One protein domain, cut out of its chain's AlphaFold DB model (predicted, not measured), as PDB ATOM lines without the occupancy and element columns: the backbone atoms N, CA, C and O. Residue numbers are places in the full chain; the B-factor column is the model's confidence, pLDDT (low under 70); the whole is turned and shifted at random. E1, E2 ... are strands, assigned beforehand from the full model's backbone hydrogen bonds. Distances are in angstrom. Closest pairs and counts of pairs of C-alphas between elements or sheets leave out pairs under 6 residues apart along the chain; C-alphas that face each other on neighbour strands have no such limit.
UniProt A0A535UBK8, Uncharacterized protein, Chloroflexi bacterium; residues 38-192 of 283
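This is residues 38 to 192 of the 283 residues of an uncharacterized protein of Chloroflexi bacterium (UniProt A0A535UBK8). Little here is regular structure: a strongly twisted six-strand sheet, E3-E2-E5-E6-E7-E8, antiparallel, wraps partly round a mixed three-strand sheet, E4-E1-E9. The class is all strand, 59 of 155 printed residues in E1 to E9. It is compact, 45 by 34 by 30 A, radius of gyration of the C-alphas 14.5 A.

Start at E1, residues 38-45: N 41 is 2.9 A from O 98 of antiparallel E4, residues 97-103, and N 42 is 2.8 A from O 181 of parallel E9, residues 181-185. E2, residues 55-60, and E3, 63-68, are a hairpin, with N 58 2.8 A from O 65. E5, residues 106-114, E6, 139-144, E7, 150-157, and E8, 163-166, follow as a meander of antiparallel hairpins. The closest C-alphas of E7 and E9, Val 154 and Ile 183, are 6.8 A apart.

From C-alpha 38 at (-13.101, -29.633, 32.422), E1 runs 23.9 A; E9 ends at C-alpha 185, (-28.078, -13.950, 27.980).

The printed part has no cut; 44 residues have pLDDT under 70, among them residues 118 to 138, in the long link E5 to E6.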
ATOM      1  N   SER A  38     -12.541 -30.866  31.880       96.81
ATOM      2  CA  SER A  38     -13.101 -29.633  32.422       96.81
ATOM      3  C   SER A  38     -13.263 -28.642  31.277       96.81
ATOM      4  O   SER A  38     -12.390 -28.590  30.411       96.81
ATOM      5  N   PHE A  39     -14.333 -27.852  31.277       97.69
ATOM      6  CA  PHE A  39     -14.552 -26.818  30.265       97.69
ATOM      7  C   PHE A  39     -15.211 -25.569  30.838       97.69
ATOM      8  O   PHE A  39     -15.904 -25.626  31.857       97.69
ATOM      9  N   TRP A  40     -14.971 -24.447  30.169       97.88
ATOM     10  CA  TRP A  40     -15.447 -23.130  30.560       97.88
ATOM     11  C   TRP A  40     -16.684 -22.697  29.780       97.88
ATOM     12  O   TRP A  40     -16.867 -23.020  28.605       97.88
ATOM     13  N   LEU A  41     -17.508 -21.926  30.479       96.25
ATOM     14  CA  LEU A  41     -18.687 -21.233  29.993       96.25
ATOM     15  C   LEU A  41     -18.538 -19.754  30.374       96.25
ATOM     16  O   LEU A  41     -18.134 -19.470  31.505       96.25
ATOM     17  N   GLN A  42     -18.874 -18.834  29.472       93.88
ATOM     18  CA  GLN A  42     -18.963 -17.404  29.756       93.88
ATOM     19  C   GLN A  42     -20.358 -16.870  29.428       93.88
ATOM     20  O   GLN A  42     -20.824 -16.991  28.298       93.88
ATOM     21  N   THR A  43     -21.007 -16.244  30.406       89.19
ATOM     22  CA  THR A  43     -22.265 -15.511  30.212       89.19
ATOM     23  C   THR A  43     -21.980 -14.073  29.784       89.19
ATOM     24  O   THR A  43     -21.199 -13.372  30.437       89.19
ATOM     25  N   MET A  44     -22.648 -13.608  28.731       81.81
ATOM     26  CA  MET A  44     -22.572 -12.231  28.240       81.81
ATOM     27  C   MET A  44     -23.965 -11.640  28.007       81.81
ATOM     28  O   MET A  44     -24.891 -12.385  27.715       81.81
ATOM     29  N   ASP A  45     -24.109 -10.311  28.052       70.56
ATOM     30  CA  ASP A  45     -25.149  -9.663  27.251       70.56
ATOM     31  C   ASP A  45     -24.807  -9.886  25.770       70.56
ATOM     32  O   ASP A  45     -23.643 -10.079  25.408       70.56
ATOM     33  N   SER A  46     -25.801  -9.883  24.888       62.31
ATOM     34  CA  SER A  46     -25.625 -10.254  23.477       62.31
ATOM     35  C   SER A  46     -24.747  -9.298  22.641       62.31
ATOM     36  O   SER A  46     -24.756  -9.374  21.415       62.31
ATOM     37  N   CYS A  47     -23.952  -8.413  23.260       65.31
ATOM     38  CA  CYS A  47     -22.973  -7.565  22.580       65.31
ATOM     39  C   CYS A  47     -21.628  -7.410  23.289       65.31
ATOM     40  O   CYS A  47     -20.602  -7.604  22.654       65.31
ATOM     41  N   LYS A  48     -21.596  -6.846  24.501       68.38
ATOM     42  CA  LYS A  48     -20.435  -6.077  24.987       68.38
ATOM     43  C   LYS A  48     -20.109  -6.259  26.459       68.38
ATOM     44  O   LYS A  48     -19.041  -5.788  26.847       68.38
ATOM     45  N   GLN A  49     -20.938  -6.912  27.274       77.25
ATOM     46  CA  GLN A  49     -20.679  -7.088  28.709       77.25
ATOM     47  C   GLN A  49     -20.703  -8.561  29.112       77.25
ATOM     48  O   GLN A  49     -21.679  -9.246  28.853       77.25
ATOM     49  N   ALA A  50     -19.684  -9.040  29.824       84.31
ATOM     50  CA  ALA A  50     -19.802 -10.287  30.574       84.31
ATOM     51  C   ALA A  50     -20.676 -10.070  31.821       84.31
ATOM     52  O   ALA A  50     -20.580  -9.017  32.462       84.31
ATOM     53  N   LEU A  51     -21.493 -11.063  32.188       83.94
ATOM     54  CA  LEU A  51     -22.517 -10.958  33.236       83.94
ATOM     55  C   LEU A  51     -22.335 -12.017  34.331       83.94
ATOM     56  O   LEU A  51     -22.286 -13.208  34.049       83.94
ATOM     57  N   GLY A  52     -22.271 -11.602  35.597       87.81
ATOM     58  CA  GLY A  52     -22.206 -12.523  36.740       87.81
ATOM     59  C   GLY A  52     -23.573 -12.820  37.369       87.81
ATOM     60  O   GLY A  52     -24.473 -11.985  37.320       87.81
ATOM     61  N   GLY A  53     -23.699 -13.963  38.049       83.31
ATOM     62  CA  GLY A  53     -24.907 -14.355  38.786       83.31
ATOM     63  C   GLY A  53     -25.902 -15.216  38.002       83.31
ATOM     64  O   GLY A  53     -27.090 -15.163  38.300       83.31
ATOM     65  N   ALA A  54     -25.428 -15.988  37.022       84.25
ATOM     66  CA  ALA A  54     -26.212 -16.985  36.294       84.25
ATOM     67  C   ALA A  54     -25.992 -18.399  36.860       84.25
ATOM     68  O   ALA A  54     -24.880 -18.721  37.281       84.25
ATOM     69  N   ASP A  55     -27.015 -19.257  36.800       84.00
ATOM     70  CA  ASP A  55     -26.924 -20.685  37.146       84.00
ATOM     71  C   ASP A  55     -27.166 -21.560  35.913       84.00
ATOM     72  O   ASP A  55     -28.118 -21.330  35.161       84.00
ATOM     73  N   TYR A  56     -26.365 -22.617  35.764       88.25
ATOM     74  CA  TYR A  56     -26.431 -23.562  34.650       88.25
ATOM     75  C   TYR A  56     -26.432 -25.010  35.128       88.25
ATOM     76  O   TYR A  56     -25.593 -25.399  35.944       88.25
ATOM     77  N   ASP A  57     -27.310 -25.825  34.542       87.44
ATOM     78  CA  ASP A  57     -27.286 -27.281  34.671       87.44
ATOM     79  C   ASP A  57     -26.694 -27.921  33.406       87.44
ATOM     80  O   ASP A  57     -27.154 -27.665  32.295       87.44
ATOM     81  N   LEU A  58     -25.711 -28.804  33.578       92.69
ATOM     82  CA  LEU A  58     -25.232 -29.734  32.555       92.69
ATOM     83  C   LEU A  58     -25.938 -31.076  32.743       92.69
ATOM     84  O   LEU A  58     -25.827 -31.686  33.807       92.69
ATOM     85  N   THR A  59     -26.632 -31.552  31.713       91.00
ATOM     86  CA  THR A  59     -27.432 -32.786  31.740       91.00
ATOM     87  C   THR A  59     -27.085 -33.691  30.563       91.00
ATOM     88  O   THR A  59     -26.939 -33.228  29.438       91.00
ATOM     89  N   GLY A  60     -26.931 -34.994  30.792       89.31
ATOM     90  CA  GLY A  60     -26.588 -35.955  29.733       89.31
ATOM     91  C   GLY A  60     -25.668 -37.058  30.234       89.31
ATOM     92  O   GLY A  60     -25.179 -36.995  31.355       89.31
ATOM     93  N   GLY A  61     -25.469 -38.125  29.455       80.62
ATOM     94  CA  GLY A  61     -24.567 -39.228  29.833       80.62
ATOM     95  C   GLY A  61     -24.852 -39.906  31.192       80.62
ATOM     96  O   GLY A  61     -23.958 -40.538  31.746       80.62
ATOM     97  N   GLY A  62     -26.060 -39.761  31.754       82.19
ATOM     98  CA  GLY A  62     -26.403 -40.219  33.112       82.19
ATOM     99  C   GLY A  62     -25.936 -39.297  34.253       82.19
ATOM    100  O   GLY A  62     -26.026 -39.682  35.416       82.19
ATOM    101  N   LEU A  63     -25.445 -38.100  33.931       86.25
ATOM    102  CA  LEU A  63     -24.946 -37.079  34.848       86.25
ATOM    103  C   LEU A  63     -25.874 -35.854  34.864       86.25
ATOM    104  O   LEU A  63     -26.426 -35.461  33.832       86.25
ATOM    105  N   THR A  64     -25.952 -35.221  36.034       90.25
ATOM    106  CA  THR A  64     -26.434 -33.849  36.209       90.25
ATOM    107  C   THR A  64     -25.432 -33.093  37.081       90.25
ATOM    108  O   THR A  64     -25.054 -33.587  38.145       90.25
ATOM    109  N   MET A  65     -25.001 -31.910  36.648       92.81
ATOM    110  CA  MET A  65     -24.156 -30.993  37.424       92.81
ATOM    111  C   MET A  65     -24.739 -29.586  37.372       92.81
ATOM    112  O   MET A  65     -25.131 -29.155  36.296       92.81
ATOM    113  N   THR A  66     -24.711 -28.856  38.484       93.50
ATOM    114  CA  THR A  66     -25.049 -27.424  38.528       93.50
ATOM    115  C   THR A  66     -23.786 -26.611  38.786       93.50
ATOM    116  O   THR A  66     -22.978 -26.990  39.637       93.50
ATOM    117  N   VAL A  67     -23.631 -25.483  38.095       95.75
ATOM    118  CA  VAL A  67     -22.587 -24.482  38.357       95.75
ATOM    119  C   VAL A  67     -23.173 -23.069  38.302       95.75
ATOM    120  O   VAL A  67     -24.178 -22.843  37.631       95.75
ATOM    121  N   SER A  68     -22.527 -22.120  38.978       93.06
ATOM    122  CA  SER A  68     -22.972 -20.723  39.061       93.06
ATOM    123  C   SER A  68     -21.837 -19.773  38.692       93.06
ATOM    124  O   SER A  68     -20.720 -19.926  39.198       93.06
ATOM    125  N   THR A  69     -22.100 -18.766  37.857       92.19
ATOM    126  CA  THR A  69     -21.133 -17.683  37.628       92.19
ATOM    127  C   THR A  69     -21.097 -16.772  38.862       92.19
ATOM    128  O   THR A  69     -22.151 -16.471  39.435       92.19
ATOM    129  N   PRO A  70     -19.918 -16.314  39.328       89.69
ATOM    130  CA  PRO A  70     -19.838 -15.461  40.509       89.69
ATOM    131  C   PRO A  70     -20.689 -14.196  40.363       89.69
ATOM    132  O   PRO A  70     -20.650 -13.532  39.326       89.69
ATOM    133  N   ALA A  71     -21.425 -13.828  41.416       83.94
ATOM    134  CA  ALA A  71     -22.197 -12.589  41.440       83.94
ATOM    135  C   ALA A  71     -21.254 -11.379  41.316       83.94
ATOM    136  O   ALA A  71     -20.517 -11.037  42.243       83.94
ATOM    137  N   ALA A  72     -21.281 -10.736  40.152       81.75
ATOM    138  CA  ALA A  72     -20.397  -9.644  39.775       81.75
ATOM    139  C   ALA A  72     -21.184  -8.588  38.995       81.75
ATOM    140  O   ALA A  72     -22.208  -8.882  38.381       81.75
ATOM    141  N   ARG A  73     -20.702  -7.342  39.014       77.25
ATOM    142  CA  ARG A  73     -21.257  -6.302  38.139       77.25
ATOM    143  C   ARG A  73     -20.891  -6.614  36.683       77.25
ATOM    144  O   ARG A  73     -19.785  -7.114  36.470       77.25
ATOM    145  N   PRO A  74     -21.755  -6.274  35.710       78.00
ATOM    146  CA  PRO A  74     -21.422  -6.396  34.298       78.00
ATOM    147  C   PRO A  74     -20.094  -5.714  33.962       78.00
ATOM    148  O   PRO A  74     -19.811  -4.621  34.465       78.00
ATOM    149  N   HIS A  75     -19.280  -6.355  33.124       78.69
ATOM    150  CA  HIS A  75     -17.972  -5.836  32.730       78.69
ATOM    151  C   HIS A  75     -17.821  -5.838  31.215       78.69
ATOM    152  O   HIS A  75     -18.016  -6.869  30.577       78.69
ATOM    153  N   VAL A  76     -17.422  -4.701  30.639       76.88
ATOM    154  CA  VAL A  76     -17.220  -4.584  29.191       76.88
ATOM    155  C   VAL A  76     -16.100  -5.526  28.737       76.88
ATOM    156  O   VAL A  76     -14.994  -5.457  29.272       76.88
ATOM    157  N   VAL A  77     -16.390  -6.403  27.776       70.75
ATOM    158  CA  VAL A  77     -15.450  -7.416  27.256       70.75
ATOM    159  C   VAL A  77     -14.733  -6.977  25.984       70.75
ATOM    160  O   VAL A  77     -13.549  -7.261  25.840       70.75
ATOM    161  N   SER A  78     -15.388  -6.221  25.097       65.12
ATOM    162  CA  SER A  78     -14.707  -5.597  23.959       65.12
ATOM    163  C   SER A  78     -15.326  -4.253  23.561       65.12
ATOM    164  O   SER A  78     -16.550  -4.108  23.587       65.12
ATOM    165  N   PRO A  79     -14.513  -3.261  23.147       52.06
ATOM    166  CA  PRO A  79     -15.001  -2.034  22.532       52.06
ATOM    167  C   PRO A  79     -15.305  -2.169  21.027       52.06
ATOM    168  O   PRO A  79     -15.826  -1.208  20.460       52.06
ATOM    169  N   THR A  80     -14.977  -3.289  20.361       53.78
ATOM    170  CA  THR A  80     -15.165  -3.433  18.901       53.78
ATOM    171  C   THR A  80     -16.621  -3.293  18.445       53.78
ATOM    172  O   THR A  80     -17.576  -3.449  19.212       53.78
ATOM    173  N   SER A  81     -16.774  -2.970  17.163       47.75
ATOM    174  CA  SER A  81     -18.035  -3.030  16.432       47.75
ATOM    175  C   SER A  81     -18.365  -4.476  16.039       47.75
ATOM    176  O   SER A  81     -17.465  -5.288  15.815       47.75
ATOM    177  N   GLY A  82     -19.661  -4.789  15.961       59.12
ATOM    178  CA  GLY A  82     -20.174  -6.135  15.698       59.12
ATOM    179  C   GLY A  82     -20.690  -6.840  16.956       59.12
ATOM    180  O   GLY A  82     -20.012  -6.895  17.979       59.12
ATOM    181  N   CYS A  83     -21.901  -7.380  16.845       64.06
ATOM    182  CA  CYS A  83     -22.547  -8.253  17.819       64.06
ATOM    183  C   CYS A  83     -23.200  -9.427  17.059       64.06
ATOM    184  O   CYS A  83     -23.477  -9.261  15.869       64.06
ATOM    185  N   PRO A  84     -23.440 -10.579  17.709       69.75
ATOM    186  CA  PRO A  84     -23.049 -10.885  19.080       69.75
ATOM    187  C   PRO A  84     -21.549 -11.188  19.171       69.75
ATOM    188  O   PRO A  84     -20.935 -11.641  18.202       69.75
ATOM    189  N   LEU A  85     -20.932 -10.935  20.331       78.19
ATOM    190  CA  LEU A  85     -19.561 -11.392  20.576       78.19
ATOM    191  C   LEU A  85     -19.577 -12.909  20.727       78.19
ATOM    192  O   LEU A  85     -19.969 -13.445  21.757       78.19
ATOM    193  N   GLN A  86     -19.165 -13.606  19.675       84.44
ATOM    194  CA  GLN A  86     -19.170 -15.066  19.656       84.44
ATOM    195  C   GLN A  86     -17.998 -15.674  20.427       84.44
ATOM    196  O   GLN A  86     -18.065 -16.844  20.775       84.44
ATOM    197  N   GLN A  87     -16.926 -14.915  20.665       87.75
ATOM    198  CA  GLN A  87     -15.738 -15.363  21.391       87.75
ATOM    199  C   GLN A  87     -15.709 -14.739  22.786       87.75
ATOM    200  O   GLN A  87     -15.812 -13.520  22.930       87.75
ATOM    201  N   GLY A  88     -15.539 -15.593  23.795       88.12
ATOM    202  CA  GLY A  88     -15.249 -15.196  25.167       88.12
ATOM    203  C   GLY A  88     -13.762 -15.306  25.499       88.12
ATOM    204  O   GLY A  88     -12.961 -15.753  24.684       88.12
ATOM    205  N   ASP A  89     -13.406 -14.916  26.718       90.38
ATOM    206  CA  ASP A  89     -12.061 -15.077  27.279       90.38
ATOM    207  C   ASP A  89     -12.152 -15.173  28.808       90.38
ATOM    208  O   ASP A  89     -12.223 -14.164  29.510       90.38
ATOM    209  N   CYS A  90     -12.120 -16.401  29.323       93.69
ATOM    210  CA  CYS A  90     -12.051 -16.717  30.748       93.69
ATOM    211  C   CYS A  90     -10.619 -16.758  31.319       93.69
ATOM    212  O   CYS A  90     -10.437 -17.110  32.488       93.69
ATOM    213  N   VAL A  91      -9.595 -16.401  30.533       92.88
ATOM    214  CA  VAL A  91      -8.217 -16.189  31.011       92.88
ATOM    215  C   VAL A  91      -8.035 -14.751  31.489       92.88
ATOM    216  O   VAL A  91      -7.500 -14.541  32.581       92.88
ATOM    217  N   SER A  92      -8.465 -13.759  30.699       88.00
ATOM    218  CA  SER A  92      -8.337 -12.338  31.059       88.00
ATOM    219  C   SER A  92      -9.572 -11.757  31.758       88.00
ATOM    220  O   SER A  92      -9.421 -10.859  32.591       88.00
ATOM    221  N   MET A  93     -10.773 -12.288  31.495       85.50
ATOM    222  CA  MET A  93     -12.021 -11.871  32.141       85.50
ATOM    223  C   MET A  93     -12.554 -12.969  33.062       85.50
ATOM    224  O   MET A  93     -12.867 -14.061  32.620       85.50
ATOM    225  N   THR A  94     -12.739 -12.687  34.352       90.75
ATOM    226  CA  THR A  94     -13.380 -13.649  35.277       90.75
ATOM    227  C   THR A  94     -14.878 -13.410  35.461       90.75
ATOM    228  O   THR A  94     -15.582 -14.268  35.991       90.75
ATOM    229  N   VAL A  95     -15.389 -12.255  35.023       90.56
ATOM    230  CA  VAL A  95     -16.824 -11.944  35.057       90.56
ATOM    231  C   VAL A  95     -17.561 -12.848  34.070       90.56
ATOM    232  O   VAL A  95     -17.095 -13.077  32.955       90.56
ATOM    233  N   GLY A  96     -18.692 -13.396  34.516       91.62
ATOM    234  CA  GLY A  96     -19.514 -14.339  33.756       91.62
ATOM    235  C   GLY A  96     -18.887 -15.702  33.486       91.62
ATOM    236  O   GLY A  96     -19.557 -16.548  32.912       91.62
ATOM    237  N   CYS A  97     -17.652 -15.951  33.920       95.56
ATOM    238  CA  CYS A  97     -16.976 -17.222  33.695       95.56
ATOM    239  C   CYS A  97     -17.274 -18.250  34.787       95.56
ATOM    240  O   CYS A  97     -17.240 -17.953  35.984       95.56
ATOM    241  N   VAL A  98     -17.507 -19.491  34.366       97.19
ATOM    242  CA  VAL A  98     -17.661 -20.655  35.241       97.19
ATOM    243  C   VAL A  98     -17.120 -21.911  34.556       97.19
ATOM    244  O   VAL A  98     -17.088 -21.991  33.330       97.19
ATOM    245  N   GLN A  99     -16.669 -22.891  35.340       97.69
ATOM    246  CA  GLN A  99     -16.137 -24.156  34.839       97.69
ATOM    247  C   GLN A  99     -17.002 -25.336  35.297       97.69
ATOM    248  O   GLN A  99     -17.271 -25.483  36.489       97.69
ATOM    249  N   PHE A 100     -17.338 -26.233  34.368       97.62
ATOM    250  CA  PHE A 100     -17.708 -27.609  34.699       97.62
ATOM    251  C   PHE A 100     -16.434 -28.450  34.789       97.62
ATOM    252  O   PHE A 100     -15.629 -28.442  33.858       97.62
ATOM    253  N   SER A 101     -16.235 -29.176  35.892       96.56
ATOM    254  CA  SER A 101     -15.021 -29.971  36.135       96.56
ATOM    255  C   SER A 101     -15.334 -31.451  36.346       96.56
ATOM    256  O   SER A 101     -16.325 -31.796  36.984       96.56
ATOM    257  N   ASN A 102     -14.426 -32.329  35.917       95.38
ATOM    258  CA  ASN A 102     -14.552 -33.788  36.030       95.38
ATOM    259  C   ASN A 102     -15.721 -34.395  35.221       95.38
ATOM    260  O   ASN A 102     -16.279 -35.423  35.607       95.38
ATOM    261  N   VAL A 103     -16.074 -33.787  34.088       96.25
ATOM    262  CA  VAL A 103     -17.143 -34.266  33.202       96.25
ATOM    263  C   VAL A 103     -16.663 -35.520  32.451       96.25
ATOM    264  O   VAL A 103     -15.620 -35.456  31.798       96.25
ATOM    265  N   PRO A 104     -17.358 -36.672  32.531       95.50
ATOM    266  CA  PRO A 104     -16.993 -37.879  31.787       95.50
ATOM    267  C   PRO A 104     -17.133 -37.710  30.263       95.50
ATOM    268  O   PRO A 104     -17.752 -36.755  29.800       95.50
ATOM    269  N   PRO A 105     -16.634 -38.669  29.462       95.44
ATOM    270  CA  PRO A 105     -16.952 -38.751  28.042       95.44
ATOM    271  C   PRO A 105     -18.452 -38.972  27.816       95.44
ATOM    272  O   PRO A 105     -19.050 -39.866  28.421       95.44
ATOM    273  N   GLY A 106     -19.054 -38.202  26.912       95.19
ATOM    274  CA  GLY A 106     -20.492 -38.227  26.661       95.19
ATOM    275  C   GLY A 106     -20.979 -37.052  25.816       95.19
ATOM    276  O   GLY A 106     -20.193 -36.216  25.373       95.19
ATOM    277  N   VAL A 107     -22.295 -37.000  25.607       95.19
ATOM    278  CA  VAL A 107     -23.002 -35.865  24.997       95.19
ATOM    279  C   VAL A 107     -23.937 -35.273  26.046       95.19
ATOM    280  O   VAL A 107     -24.625 -36.017  26.756       95.19
ATOM    281  N   TYR A 108     -23.935 -33.949  26.144       94.75
ATOM    282  CA  TYR A 108     -24.557 -33.180  27.210       94.75
ATOM    283  C   TYR A 108     -25.258 -31.931  26.673       94.75
ATOM    284  O   TYR A 108     -24.855 -31.374  25.654       94.75
ATOM    285  N   LYS A 109     -26.263 -31.465  27.414       92.12
ATOM    286  CA  LYS A 109     -26.933 -30.179  27.241       92.12
ATOM    287  C   LYS A 109     -26.697 -29.287  28.452       92.12
ATOM    288  O   LYS A 109     -26.920 -29.722  29.582       92.12
ATOM    289  N   ILE A 110     -26.278 -28.055  28.202       89.44
ATOM    290  CA  ILE A 110     -26.259 -26.941  29.147       89.44
ATOM    291  C   ILE A 110     -27.611 -26.243  29.047       89.44
ATOM    292  O   ILE A 110     -28.028 -25.853  27.956       89.44
ATOM    293  N   ILE A 111     -28.276 -26.092  30.186       82.94
ATOM    294  CA  ILE A 111     -29.556 -25.401  30.327       82.94
ATOM    295  C   ILE A 111     -29.378 -24.321  31.388       82.94
ATOM    296  O   ILE A 111     -28.941 -24.606  32.506       82.94
ATOM    297  N   GLN A 112     -29.719 -23.082  31.050       79.56
ATOM    298  CA  GLN A 112     -29.734 -21.998  32.020       79.56
ATOM    299  C   GLN A 112     -30.954 -22.108  32.940       79.56
ATOM    300  O   GLN A 112     -32.066 -22.385  32.493       79.56
ATOM    301  N   ARG A 113     -30.743 -21.889  34.239       76.00
ATOM    302  CA  ARG A 113     -31.789 -21.933  35.275       76.00
ATOM    303  C   ARG A 113     -32.058 -20.596  35.940       76.00
ATOM    304  O   ARG A 113     -33.189 -20.341  36.341       76.00
ATOM    305  N   THR A 114     -31.020 -19.783  36.069       74.88
ATOM    306  CA  THR A 114     -31.085 -18.445  36.655       74.88
ATOM    307  C   THR A 114     -30.341 -17.511  35.714       74.88
ATOM    308  O   THR A 114     -29.202 -17.800  35.333       74.88
ATOM    309  N   THR A 115     -30.974 -16.411  35.325       73.75
ATOM    310  CA  THR A 115     -30.322 -15.329  34.582       73.75
ATOM    311  C   THR A 115     -29.593 -14.381  35.537       73.75
ATOM    312  O   THR A 115     -30.001 -14.250  36.696       73.75
ATOM    313  N   PRO A 116     -28.543 -13.679  35.076       75.00
ATOM    314  CA  PRO A 116     -27.957 -12.553  35.777       75.00
ATOM    315  C   PRO A 116     -29.021 -11.538  36.221       75.00
ATOM    316  O   PRO A 116     -30.081 -11.418  35.596       75.00
ATOM    317  N   PRO A 117     -28.744 -10.749  37.272       70.12
ATOM    318  CA  PRO A 117     -29.635  -9.674  37.688       70.12
ATOM    319  C   PRO A 117     -29.890  -8.676  36.551       70.12
ATOM    320  O   PRO A 117     -28.942  -8.136  35.976       70.12
ATOM    321  N   ALA A 118     -31.165  -8.384  36.280       59.47
ATOM    322  CA  ALA A 118     -31.568  -7.392  35.286       59.47
ATOM    323  C   ALA A 118     -30.885  -6.033  35.529       59.47
ATOM    324  O   ALA A 118     -30.755  -5.569  36.667       59.47
ATOM    325  N   ASN A 119     -30.457  -5.374  34.451       55.84
ATOM    326  CA  ASN A 119     -29.753  -4.098  34.524       55.84
ATOM    327  C   ASN A 119     -30.742  -2.954  34.840       55.84
ATOM    328  O   ASN A 119     -31.531  -2.582  33.985       55.84
ATOM    329  N   PRO A 120     -30.701  -2.288  36.009       48.19
ATOM    330  CA  PRO A 120     -31.694  -1.258  36.336       48.19
ATOM    331  C   PRO A 120     -31.538   0.039  35.520       48.19
ATOM    332  O   PRO A 120     -32.429   0.884  35.542       48.19
ATOM    333  N   THR A 121     -30.405   0.228  34.830       45.12
ATOM    334  CA  THR A 121     -30.150   1.383  33.943       45.12
ATOM    335  C   THR A 121     -30.460   1.109  32.472       45.12
ATOM    336  O   THR A 121     -30.582   2.047  31.689       45.12
ATOM    337  N   ASN A 122     -30.641  -0.163  32.122       46.97
ATOM    338  CA  ASN A 122     -31.222  -0.638  30.877       46.97
ATOM    339  C   ASN A 122     -32.305  -1.645  31.297       46.97
ATOM    340  O   ASN A 122     -32.019  -2.837  31.288       46.97
ATOM    341  N   PRO A 123     -33.479  -1.188  31.783       40.66
ATOM    342  CA  PRO A 123     -34.460  -2.042  32.463       40.66
ATOM    343  C   PRO A 123     -35.121  -3.071  31.545       40.66
ATOM    344  O   PRO A 123     -35.795  -3.968  32.040       40.66
ATOM    345  N   GLU A 124     -34.933  -2.934  30.233       37.25
ATOM    346  CA  GLU A 124     -35.222  -3.989  29.270       37.25
ATOM    347  C   GLU A 124     -34.155  -5.085  29.433       37.25
ATOM    348  O   GLU A 124     -34.496  -6.211  29.761       37.25
ATOM    349  N   GLY A 125     -32.865  -4.730  29.414       38.66
ATOM    350  CA  GLY A 125     -31.761  -5.604  29.854       38.66
ATOM    351  C   GLY A 125     -30.800  -5.999  28.739       38.66
ATOM    352  O   GLY A 125     -29.856  -6.747  28.969       38.66
ATOM    353  N   TYR A 126     -31.041  -5.484  27.536       48.34
ATOM    354  CA  TYR A 126     -30.653  -6.155  26.304       48.34
ATOM    355  C   TYR A 126     -29.661  -5.358  25.473       48.34
ATOM    356  O   TYR A 126     -29.597  -4.125  25.549       48.34
ATOM    357  N   ALA A 127     -28.914  -6.074  24.634       39.75
ATOM    358  CA  ALA A 127     -28.065  -5.456  23.640       39.75
ATOM    359  C   ALA A 127     -28.833  -5.262  22.312       39.75
ATOM    360  O   ALA A 127     -29.427  -6.224  21.827       39.75
ATOM    361  N   PRO A 128     -28.811  -4.071  21.674       35.72
ATOM    362  CA  PRO A 128     -29.736  -3.723  20.577       35.72
ATOM    363  C   PRO A 128     -29.643  -4.513  19.257       35.72
ATOM    364  O   PRO A 128     -30.290  -4.130  18.283       35.72
ATOM    365  N   CYS A 129     -28.772  -5.520  19.157       38.00
ATOM    366  CA  CYS A 129     -28.219  -5.934  17.866       38.00
ATOM    367  C   CYS A 129     -28.787  -7.231  17.280       38.00
ATOM    368  O   CYS A 129     -28.833  -7.329  16.059       38.00
ATOM    369  N   GLU A 130     -29.237  -8.186  18.101       40.22
ATOM    370  CA  GLU A 130     -29.702  -9.496  17.599       40.22
ATOM    371  C   GLU A 130     -31.201  -9.764  17.783       40.22
ATOM    372  O   GLU A 130     -31.783 -10.442  16.941       40.22
ATOM    373  N   GLY A 131     -31.849  -9.199  18.810       43.50
ATOM    374  CA  GLY A 131     -33.243  -9.527  19.125       43.50
ATOM    375  C   GLY A 131     -33.361 -10.873  19.834       43.50
ATOM    376  O   GLY A 131     -33.580 -11.891  19.195       43.50
ATOM    377  N   GLY A 132     -33.216 -10.890  21.156       40.59
ATOM    378  CA  GLY A 132     -33.352 -12.121  21.938       40.59
ATOM    379  C   GLY A 132     -34.793 -12.468  22.312       40.59
ATOM    380  O   GLY A 132     -35.752 -11.968  21.724       40.59
ATOM    381  N   SER A 133     -34.952 -13.317  23.328       40.88
ATOM    382  CA  SER A 133     -36.255 -13.732  23.849       40.88
ATOM    383  C   SER A 133     -36.284 -13.721  25.372       40.88
ATOM    384  O   SER A 133     -35.401 -14.291  26.009       40.88
ATOM    385  N   ALA A 134     -37.368 -13.198  25.947       42.41
ATOM    386  CA  ALA A 134     -37.718 -13.461  27.345       42.41
ATOM    387  C   ALA A 134     -38.218 -14.907  27.589       42.41
ATOM    388  O   ALA A 134     -38.409 -15.301  28.738       42.41
ATOM    389  N   CYS A 135     -38.454 -15.679  26.521       42.19
ATOM    390  CA  CYS A 135     -39.357 -16.833  26.506       42.19
ATOM    391  C   CYS A 135     -38.765 -18.121  25.924       42.19
ATOM    392  O   CYS A 135     -39.320 -19.198  26.138       42.19
ATOM    393  N   GLN A 136     -37.651 -18.037  25.198       48.56
ATOM    394  CA  GLN A 136     -36.967 -19.192  24.625       48.56
ATOM    395  C   GLN A 136     -35.514 -19.241  25.092       48.56
ATOM    396  O   GLN A 136     -34.782 -18.254  25.050       48.56
ATOM    397  N   SER A 137     -35.120 -20.412  25.584       53.97
ATOM    398  CA  SER A 137     -33.817 -20.660  26.189       53.97
ATOM    399  C   SER A 137     -32.739 -20.908  25.140       53.97
ATOM    400  O   SER A 137     -32.932 -21.741  24.251       53.97
ATOM    401  N   GLU A 138     -31.558 -20.327  25.331       69.69
ATOM    402  CA  GLU A 138     -30.350 -20.883  24.731       69.69
ATOM    403  C   GLU A 138     -30.059 -22.286  25.276       69.69
ATOM    404  O   GLU A 138     -30.195 -22.555  26.474       69.69
ATOM    405  N   VAL A 139     -29.616 -23.184  24.395       81.31
ATOM    406  CA  VAL A 139     -29.160 -24.526  24.765       81.31
ATOM    407  C   VAL A 139     -27.741 -24.726  24.256       81.31
ATOM    408  O   VAL A 139     -27.486 -24.682  23.052       81.31
ATOM    409  N   GLY A 140     -26.812 -24.980  25.178       87.31
ATOM    410  CA  GLY A 140     -25.459 -25.403  24.834       87.31
ATOM    411  C   GLY A 140     -25.417 -26.911  24.618       87.31
ATOM    412  O   GLY A 140     -25.676 -27.662  25.551       87.31
ATOM    413  N   ASP A 141     -25.073 -27.380  23.426       92.88
ATOM    414  CA  ASP A 141     -24.782 -28.790  23.161       92.88
ATOM    415  C   ASP A 141     -23.271 -29.030  23.285       92.88
ATOM    416  O   ASP A 141     -22.473 -28.356  22.634       92.88
ATOM    417  N   VAL A 142     -22.866 -29.987  24.126       96.62
ATOM    418  CA  VAL A 142     -21.457 -30.293  24.434       96.62
ATOM    419  C   VAL A 142     -21.172 -31.774  24.234       96.62
ATOM    420  O   VAL A 142     -21.877 -32.638  24.747       96.62
ATOM    421  N   THR A 143     -20.076 -32.079  23.546       97.19
ATOM    422  CA  THR A 143     -19.494 -33.420  23.468       97.19
ATOM    423  C   THR A 143     -18.156 -33.446  24.193       97.19
ATOM    424  O   THR A 143     -17.260 -32.660  23.889       97.19
ATOM    425  N   VAL A 144     -18.003 -34.398  25.113       96.94
ATOM    426  CA  VAL A 144     -16.721 -34.764  25.721       96.94
ATOM    427  C   VAL A 144     -16.273 -36.087  25.107       96.94
ATOM    428  O   VAL A 144     -16.966 -37.103  25.209       96.94
ATOM    429  N   SER A 145     -15.126 -36.094  24.438       95.00
ATOM    430  CA  SER A 145     -14.595 -37.289  23.782       95.00
ATOM    431  C   SER A 145     -13.992 -38.280  24.796       95.00
ATOM    432  O   SER A 145     -13.595 -37.887  25.895       95.00
ATOM    433  N   PRO A 146     -13.799 -39.562  24.425       92.50
ATOM    434  CA  PRO A 146     -13.061 -40.526  25.248       92.50
ATOM    435  C   PRO A 146     -11.600 -40.147  25.551       92.50
ATOM    436  O   PRO A 146     -10.985 -40.780  26.404       92.50
ATOM    437  N   SER A 147     -11.036 -39.146  24.863       91.50
ATOM    438  CA  SER A 147      -9.702 -38.598  25.143       91.50
ATOM    439  C   SER A 147      -9.732 -37.351  26.038       91.50
ATOM    440  O   SER A 147      -8.695 -36.716  26.201       91.50
ATOM    441  N   GLY A 148     -10.900 -36.962  26.563       90.25
ATOM    442  CA  GLY A 148     -11.088 -35.738  27.347       90.25
ATOM    443  C   GLY A 148     -11.094 -34.446  26.520       90.25
ATOM    444  O   GLY A 148     -11.004 -33.366  27.096       90.25
ATOM    445  N   ALA A 149     -11.187 -34.529  25.186       94.62
ATOM    446  CA  ALA A 149     -11.334 -33.342  24.343       94.62
ATOM    447  C   ALA A 149     -12.786 -32.853  24.378       94.62
ATOM    448  O   ALA A 149     -13.708 -33.669  24.312       94.62
ATOM    449  N   VAL A 150     -12.984 -31.540  24.456       97.06
ATOM    450  CA  VAL A 150     -14.309 -30.911  24.504       97.06
ATOM    451  C   VAL A 150     -14.595 -30.213  23.177       97.06
ATOM    452  O   VAL A 150     -13.691 -29.735  22.496       97.06
ATOM    453  N   SER A 151     -15.863 -30.235  22.782       97.12
ATOM    454  CA  SER A 151     -16.395 -29.569  21.599       97.12
ATOM    455  C   SER A 151     -17.836 -29.176  21.895       97.12
ATOM    456  O   SER A 151     -18.614 -30.038  22.305       97.12
ATOM    457  N   GLY A 152     -18.227 -27.927  21.658       96.38
ATOM    458  CA  GLY A 152     -19.599 -27.490  21.901       96.38
ATOM    459  C   GLY A 152     -20.093 -26.361  21.007       96.38
ATOM    460  O   GLY A 152     -19.321 -25.656  20.366       96.38
ATOM    461  N   THR A 153     -21.408 -26.201  20.971       95.12
ATOM    462  CA  THR A 153     -22.116 -25.147  20.236       95.12
ATOM    463  C   THR A 153     -23.267 -24.639  21.083       95.12
ATOM    464  O   THR A 153     -23.872 -25.423  21.812       95.12
ATOM    465  N   VAL A 154     -23.621 -23.366  20.955       90.00
ATOM    466  CA  VAL A 154     -24.782 -22.778  21.635       90.00
ATOM    467  C   VAL A 154     -25.827 -22.443  20.588       90.00
ATOM    468  O   VAL A 154     -25.495 -21.855  19.564       90.00
ATOM    469  N   THR A 155     -27.066 -22.882  20.797       84.25
ATOM    470  CA  THR A 155     -28.184 -22.615  19.886       84.25
ATOM    471  C   THR A 155     -29.255 -21.804  20.596       84.25
ATOM    472  O   THR A 155     -29.790 -22.252  21.612       84.25
ATOM    473  N   ALA A 156     -29.590 -20.653  20.022       75.69
ATOM    474  CA  ALA A 156     -30.778 -19.883  20.347       75.69
ATOM    475  C   ALA A 156     -31.897 -20.182  19.345       75.69
ATOM    476  O   ALA A 156     -31.662 -20.428  18.156       75.69
ATOM    477  N   VAL A 157     -33.130 -20.115  19.840       69.56
ATOM    478  CA  VAL A 157     -34.337 -20.052  19.020       69.56
ATOM    479  C   VAL A 157     -35.044 -18.759  19.393       69.56
ATOM    480  O   VAL A 157     -35.332 -18.519  20.564       69.56
ATOM    481  N   TYR A 158     -35.259 -17.900  18.409       64.75
ATOM    482  CA  TYR A 158     -35.884 -16.598  18.591       64.75
ATOM    483  C   TYR A 158     -37.427 -16.715  18.544       64.75
ATOM    484  O   TYR A 158     -37.954 -17.715  18.041       64.75
ATOM    485  N   PRO A 159     -38.185 -15.725  19.063       53.69
ATOM    486  CA  PRO A 159     -39.655 -15.745  19.086       53.69
ATOM    487  C   PRO A 159     -40.314 -15.906  17.710       53.69
ATOM    488  O   PRO A 159     -41.371 -16.515  17.601       53.69
ATOM    489  N   ASP A 160     -39.668 -15.421  16.648       59.19
ATOM    490  CA  ASP A 160     -40.108 -15.570  15.253       59.19
ATOM    491  C   ASP A 160     -39.886 -16.989  14.678       59.19
ATOM    492  O   ASP A 160     -40.228 -17.260  13.525       59.19
ATOM    493  N   GLY A 161     -39.298 -17.897  15.463       60.78
ATOM    494  CA  GLY A 161     -38.911 -19.245  15.057       60.78
ATOM    495  C   GLY A 161     -37.559 -19.325  14.338       60.78
ATOM    496  O   GLY A 161     -37.169 -20.417  13.914       60.78
ATOM    497  N   THR A 162     -36.825 -18.216  14.198       68.38
ATOM    498  CA  THR A 162     -35.475 -18.219  13.628       68.38
ATOM    499  C   THR A 162     -34.511 -18.932  14.578       68.38
ATOM    500  O   THR A 162     -34.455 -18.647  15.771       68.38
ATOM    501  N   VAL A 163     -33.726 -19.871  14.044       75.81
ATOM    502  CA  VAL A 163     -32.720 -20.629  14.805       75.81
ATOM    503  C   VAL A 163     -31.328 -20.116  14.455       75.81
ATOM    504  O   VAL A 163     -30.966 -20.051  13.277       75.81
ATOM    505  N   LYS A 164     -30.531 -19.804  15.476       79.44
ATOM    506  CA  LYS A 164     -29.141 -19.358  15.341       79.44
ATOM    507  C   LYS A 164     -28.244 -20.245  16.201       79.44
ATOM    508  O   LYS A 164     -28.572 -20.537  17.344       79.44
ATOM    509  N   THR A 165     -27.111 -20.670  15.648       86.88
ATOM    510  CA  THR A 165     -26.114 -21.484  16.355       86.88
ATOM    511  C   THR A 165     -24.752 -20.808  16.278       86.88
ATOM    512  O   THR A 165     -24.354 -20.347  15.206       86.88
ATOM    513  N   TRP A 166     -24.040 -20.789  17.403       87.69
ATOM    514  CA  TRP A 166     -22.684 -20.269  17.538       87.69
ATOM    515  C   TRP A 166     -21.691 -21.364  17.970       87.69
ATOM    516  O   TRP A 166     -22.078 -22.293  18.692       87.69
ATOM    517  N   PRO A 167     -20.412 -21.260  17.562       90.81
ATOM    518  CA  PRO A 167     -19.861 -20.232  16.670       90.81
ATOM    519  C   PRO A 167     -20.323 -20.421  15.215       90.81
ATOM    520  O   PRO A 167     -20.429 -21.548  14.735       90.81
ATOM    521  N   ASP A 168     -20.560 -19.324  14.487       86.12
ATOM    522  CA  ASP A 168     -20.857 -19.371  13.042       86.12
ATOM    523  C   ASP A 168     -19.601 -19.219  12.158       86.12
ATOM    524  O   ASP A 168     -19.661 -19.365  10.936       86.12
ATOM    525  N   ASN A 169     -18.436 -19.026  12.784       81.75
ATOM    526  CA  ASN A 169     -17.138 -18.818  12.137       81.75
ATOM    527  C   ASN A 169     -16.467 -20.101  11.583       81.75
ATOM    528  O   ASN A 169     -15.336 -20.036  11.099       81.75
ATOM    529  N   GLY A 170     -17.153 -21.250  11.622       76.38
ATOM    530  CA  GLY A 170     -16.728 -22.491  10.961       76.38
ATOM    531  C   GLY A 170     -16.210 -23.614  11.868       76.38
ATOM    532  O   GLY A 170     -15.737 -24.624  11.343       76.38
ATOM    533  N   GLY A 171     -16.311 -23.491  13.194       88.56
ATOM    534  CA  GLY A 171     -15.979 -24.569  14.131       88.56
ATOM    535  C   GLY A 171     -16.700 -24.438  15.479       88.56
ATOM    536  O   GLY A 171     -17.152 -23.349  15.811       88.56
ATOM    537  N   PRO A 172     -16.834 -25.534  16.248       95.88
ATOM    538  CA  PRO A 172     -17.379 -25.502  17.605       95.88
ATOM    539  C   PRO A 172     -16.396 -24.853  18.591       95.88
ATOM    540  O   PRO A 172     -15.184 -24.886  18.373       95.88
ATOM    541  N   TYR A 173     -16.916 -24.365  19.718       96.69
ATOM    542  CA  TYR A 173     -16.120 -24.010  20.893       96.69
ATOM    543  C   TYR A 173     -15.316 -25.215  21.379       96.69
ATOM    544  O   TYR A 173     -15.864 -26.310  21.536       96.69
ATOM    545  N   SER A 174     -14.043 -25.011  21.701       96.19
ATOM    546  CA  SER A 174     -13.207 -26.008  22.377       96.19
ATOM    547  C   SER A 174     -13.517 -26.131  23.873       96.19
ATOM    548  O   SER A 174     -13.181 -27.144  24.485       96.19
ATOM    549  N   GLY A 175     -14.151 -25.118  24.476       95.75
ATOM    550  CA  GLY A 175     -14.416 -25.067  25.915       95.75
ATOM    551  C   GLY A 175     -13.163 -24.808  26.758       95.75
ATOM    552  O   GLY A 175     -13.190 -25.001  27.979       95.75
ATOM    553  N   ALA A 176     -12.061 -24.390  26.132       96.75
ATOM    554  CA  ALA A 176     -10.869 -23.923  26.824       96.75
ATOM    555  C   ALA A 176     -11.145 -22.604  27.574       96.75
ATOM    556  O   ALA A 176     -12.206 -22.000  27.440       96.75
ATOM    557  N   ALA A 177     -10.203 -22.145  28.400       95.75
ATOM    558  CA  ALA A 177     -10.382 -20.871  29.104       95.75
ATOM    559  C   ALA A 177     -10.312 -19.672  28.140       95.75
ATOM    560  O   ALA A 177     -10.995 -18.682  28.350       95.75
ATOM    561  N   ASP A 178      -9.503 -19.772  27.091       94.31
ATOM    562  CA  ASP A 178      -9.299 -18.790  26.018       94.31
ATOM    563  C   ASP A 178     -10.267 -18.961  24.831       94.31
ATOM    564  O   ASP A 178     -10.247 -18.165  23.897       94.31
ATOM    565  N   ASP A 179     -11.123 -19.984  24.880       94.25
ATOM    566  CA  ASP A 179     -12.213 -20.245  23.933       94.25
ATOM    567  C   ASP A 179     -13.374 -20.962  24.667       94.25
ATOM    568  O   ASP A 179     -13.636 -22.157  24.455       94.25
ATOM    569  N   PRO A 180     -14.022 -20.269  25.629       95.81
ATOM    570  CA  PRO A 180     -15.129 -20.814  26.402       95.81
ATOM    571  C   PRO A 180     -16.389 -20.892  25.538       95.81
ATOM    572  O   PRO A 180     -16.554 -20.118  24.595       95.81
ATOM    573  N   LEU A 181     -17.337 -21.756  25.910       95.50
ATOM    574  CA  LEU A 181     -18.686 -21.654  25.352       95.50
ATOM    575  C   LEU A 181     -19.296 -20.312  25.776       95.50
ATOM    576  O   LEU A 181     -19.310 -20.005  26.968       95.50
ATOM    577  N   VAL A 182     -19.814 -19.530  24.830       91.12
ATOM    578  CA  VAL A 182     -20.470 -18.248  25.130       91.12
ATOM    579  C   VAL A 182     -21.983 -18.430  25.143       91.12
ATOM    580  O   VAL A 182     -22.549 -18.886  24.156       91.12
ATOM    581  N   ILE A 183     -22.611 -18.065  26.261       87.06
ATOM    582  CA  ILE A 183     -24.065 -17.931  26.400       87.06
ATOM    583  C   ILE A 183     -24.399 -16.447  26.258       87.06
ATOM    584  O   ILE A 183     -23.903 -15.625  27.041       87.06
ATOM    585  N   HIS A 184     -25.226 -16.108  25.276       79.56
ATOM    586  CA  HIS A 184     -25.775 -14.774  25.078       79.56
ATOM    587  C   HIS A 184     -27.060 -14.670  25.892       79.56
ATOM    588  O   HIS A 184     -28.145 -15.054  25.467       79.56
ATOM    589  N   ASP A 185     -26.933 -14.154  27.110       70.50
ATOM    590  CA  ASP A 185     -28.078 -13.950  27.980       70.50
ATOM    591  C   ASP A 185     -28.984 -12.863  27.400       70.50
ATOM    592  O   ASP A 185     -28.666 -11.669  27.377       70.50
ATOM    593  N   PHE A 186     -30.130 -13.316  26.906       56.59
ATOM    594  CA  PHE A 186     -31.178 -12.476  26.350       56.59
ATOM    595  C   PHE A 186     -32.173 -11.971  27.393       56.59
ATOM    596  O   PHE A 186     -33.149 -11.352  26.987       56.59
ATOM    597  N   GLY A 187     -31.925 -12.230  28.686       49.47
ATOM    598  CA  GLY A 187     -32.730 -11.868  29.847       49.47
ATOM    599  C   GLY A 187     -34.155 -12.420  29.820       49.47
ATOM    600  O   GLY A 187     -35.030 -11.901  29.133       49.47
ATOM    601  N   LEU A 188     -34.425 -13.425  30.657       42.66
ATOM    602  CA  LEU A 188     -35.780 -13.921  30.908       42.66
ATOM    603  C   LEU A 188     -36.612 -12.837  31.622       42.66
ATOM    604  O   LEU A 188     -36.604 -12.719  32.850       42.66
ATOM    605  N   GLY A 189     -37.286 -12.003  30.831       40.31
ATOM    606  CA  GLY A 189     -38.204 -10.970  31.298       40.31
ATOM    607  C   GLY A 189     -39.514 -11.537  31.859       40.31
ATOM    608  O   GLY A 189     -39.803 -12.725  31.771       40.31
ATOM    609  N   SER A 190     -40.354 -10.663  32.418       41.97
ATOM    610  CA  SER A 190     -41.686 -11.027  32.934       41.97
ATOM    611  C   SER A 190     -42.805 -10.876  31.888       41.97
ATOM    612  O   SER A 190     -43.900 -10.436  32.247       41.97
ATOM    613  N   GLY A 191     -42.504 -11.121  30.609       45.88
ATOM    614  CA  GLY A 191     -43.479 -11.063  29.509       45.88
ATOM    615  C   GLY A 191     -44.439 -12.255  29.517       45.88
ATOM    616  O   GLY A 191     -44.278 -13.170  30.334       45.88
ATOM    617  N   SER A 192     -45.421 -12.257  28.609       41.62
ATOM    618  CA  SER A 192     -46.057 -13.528  28.245       41.62
ATOM    619  C   SER A 192     -45.104 -14.317  27.354       41.62
ATOM    620  O   SER A 192     -44.191 -13.755  26.753       41.62
TER     621      SER A 192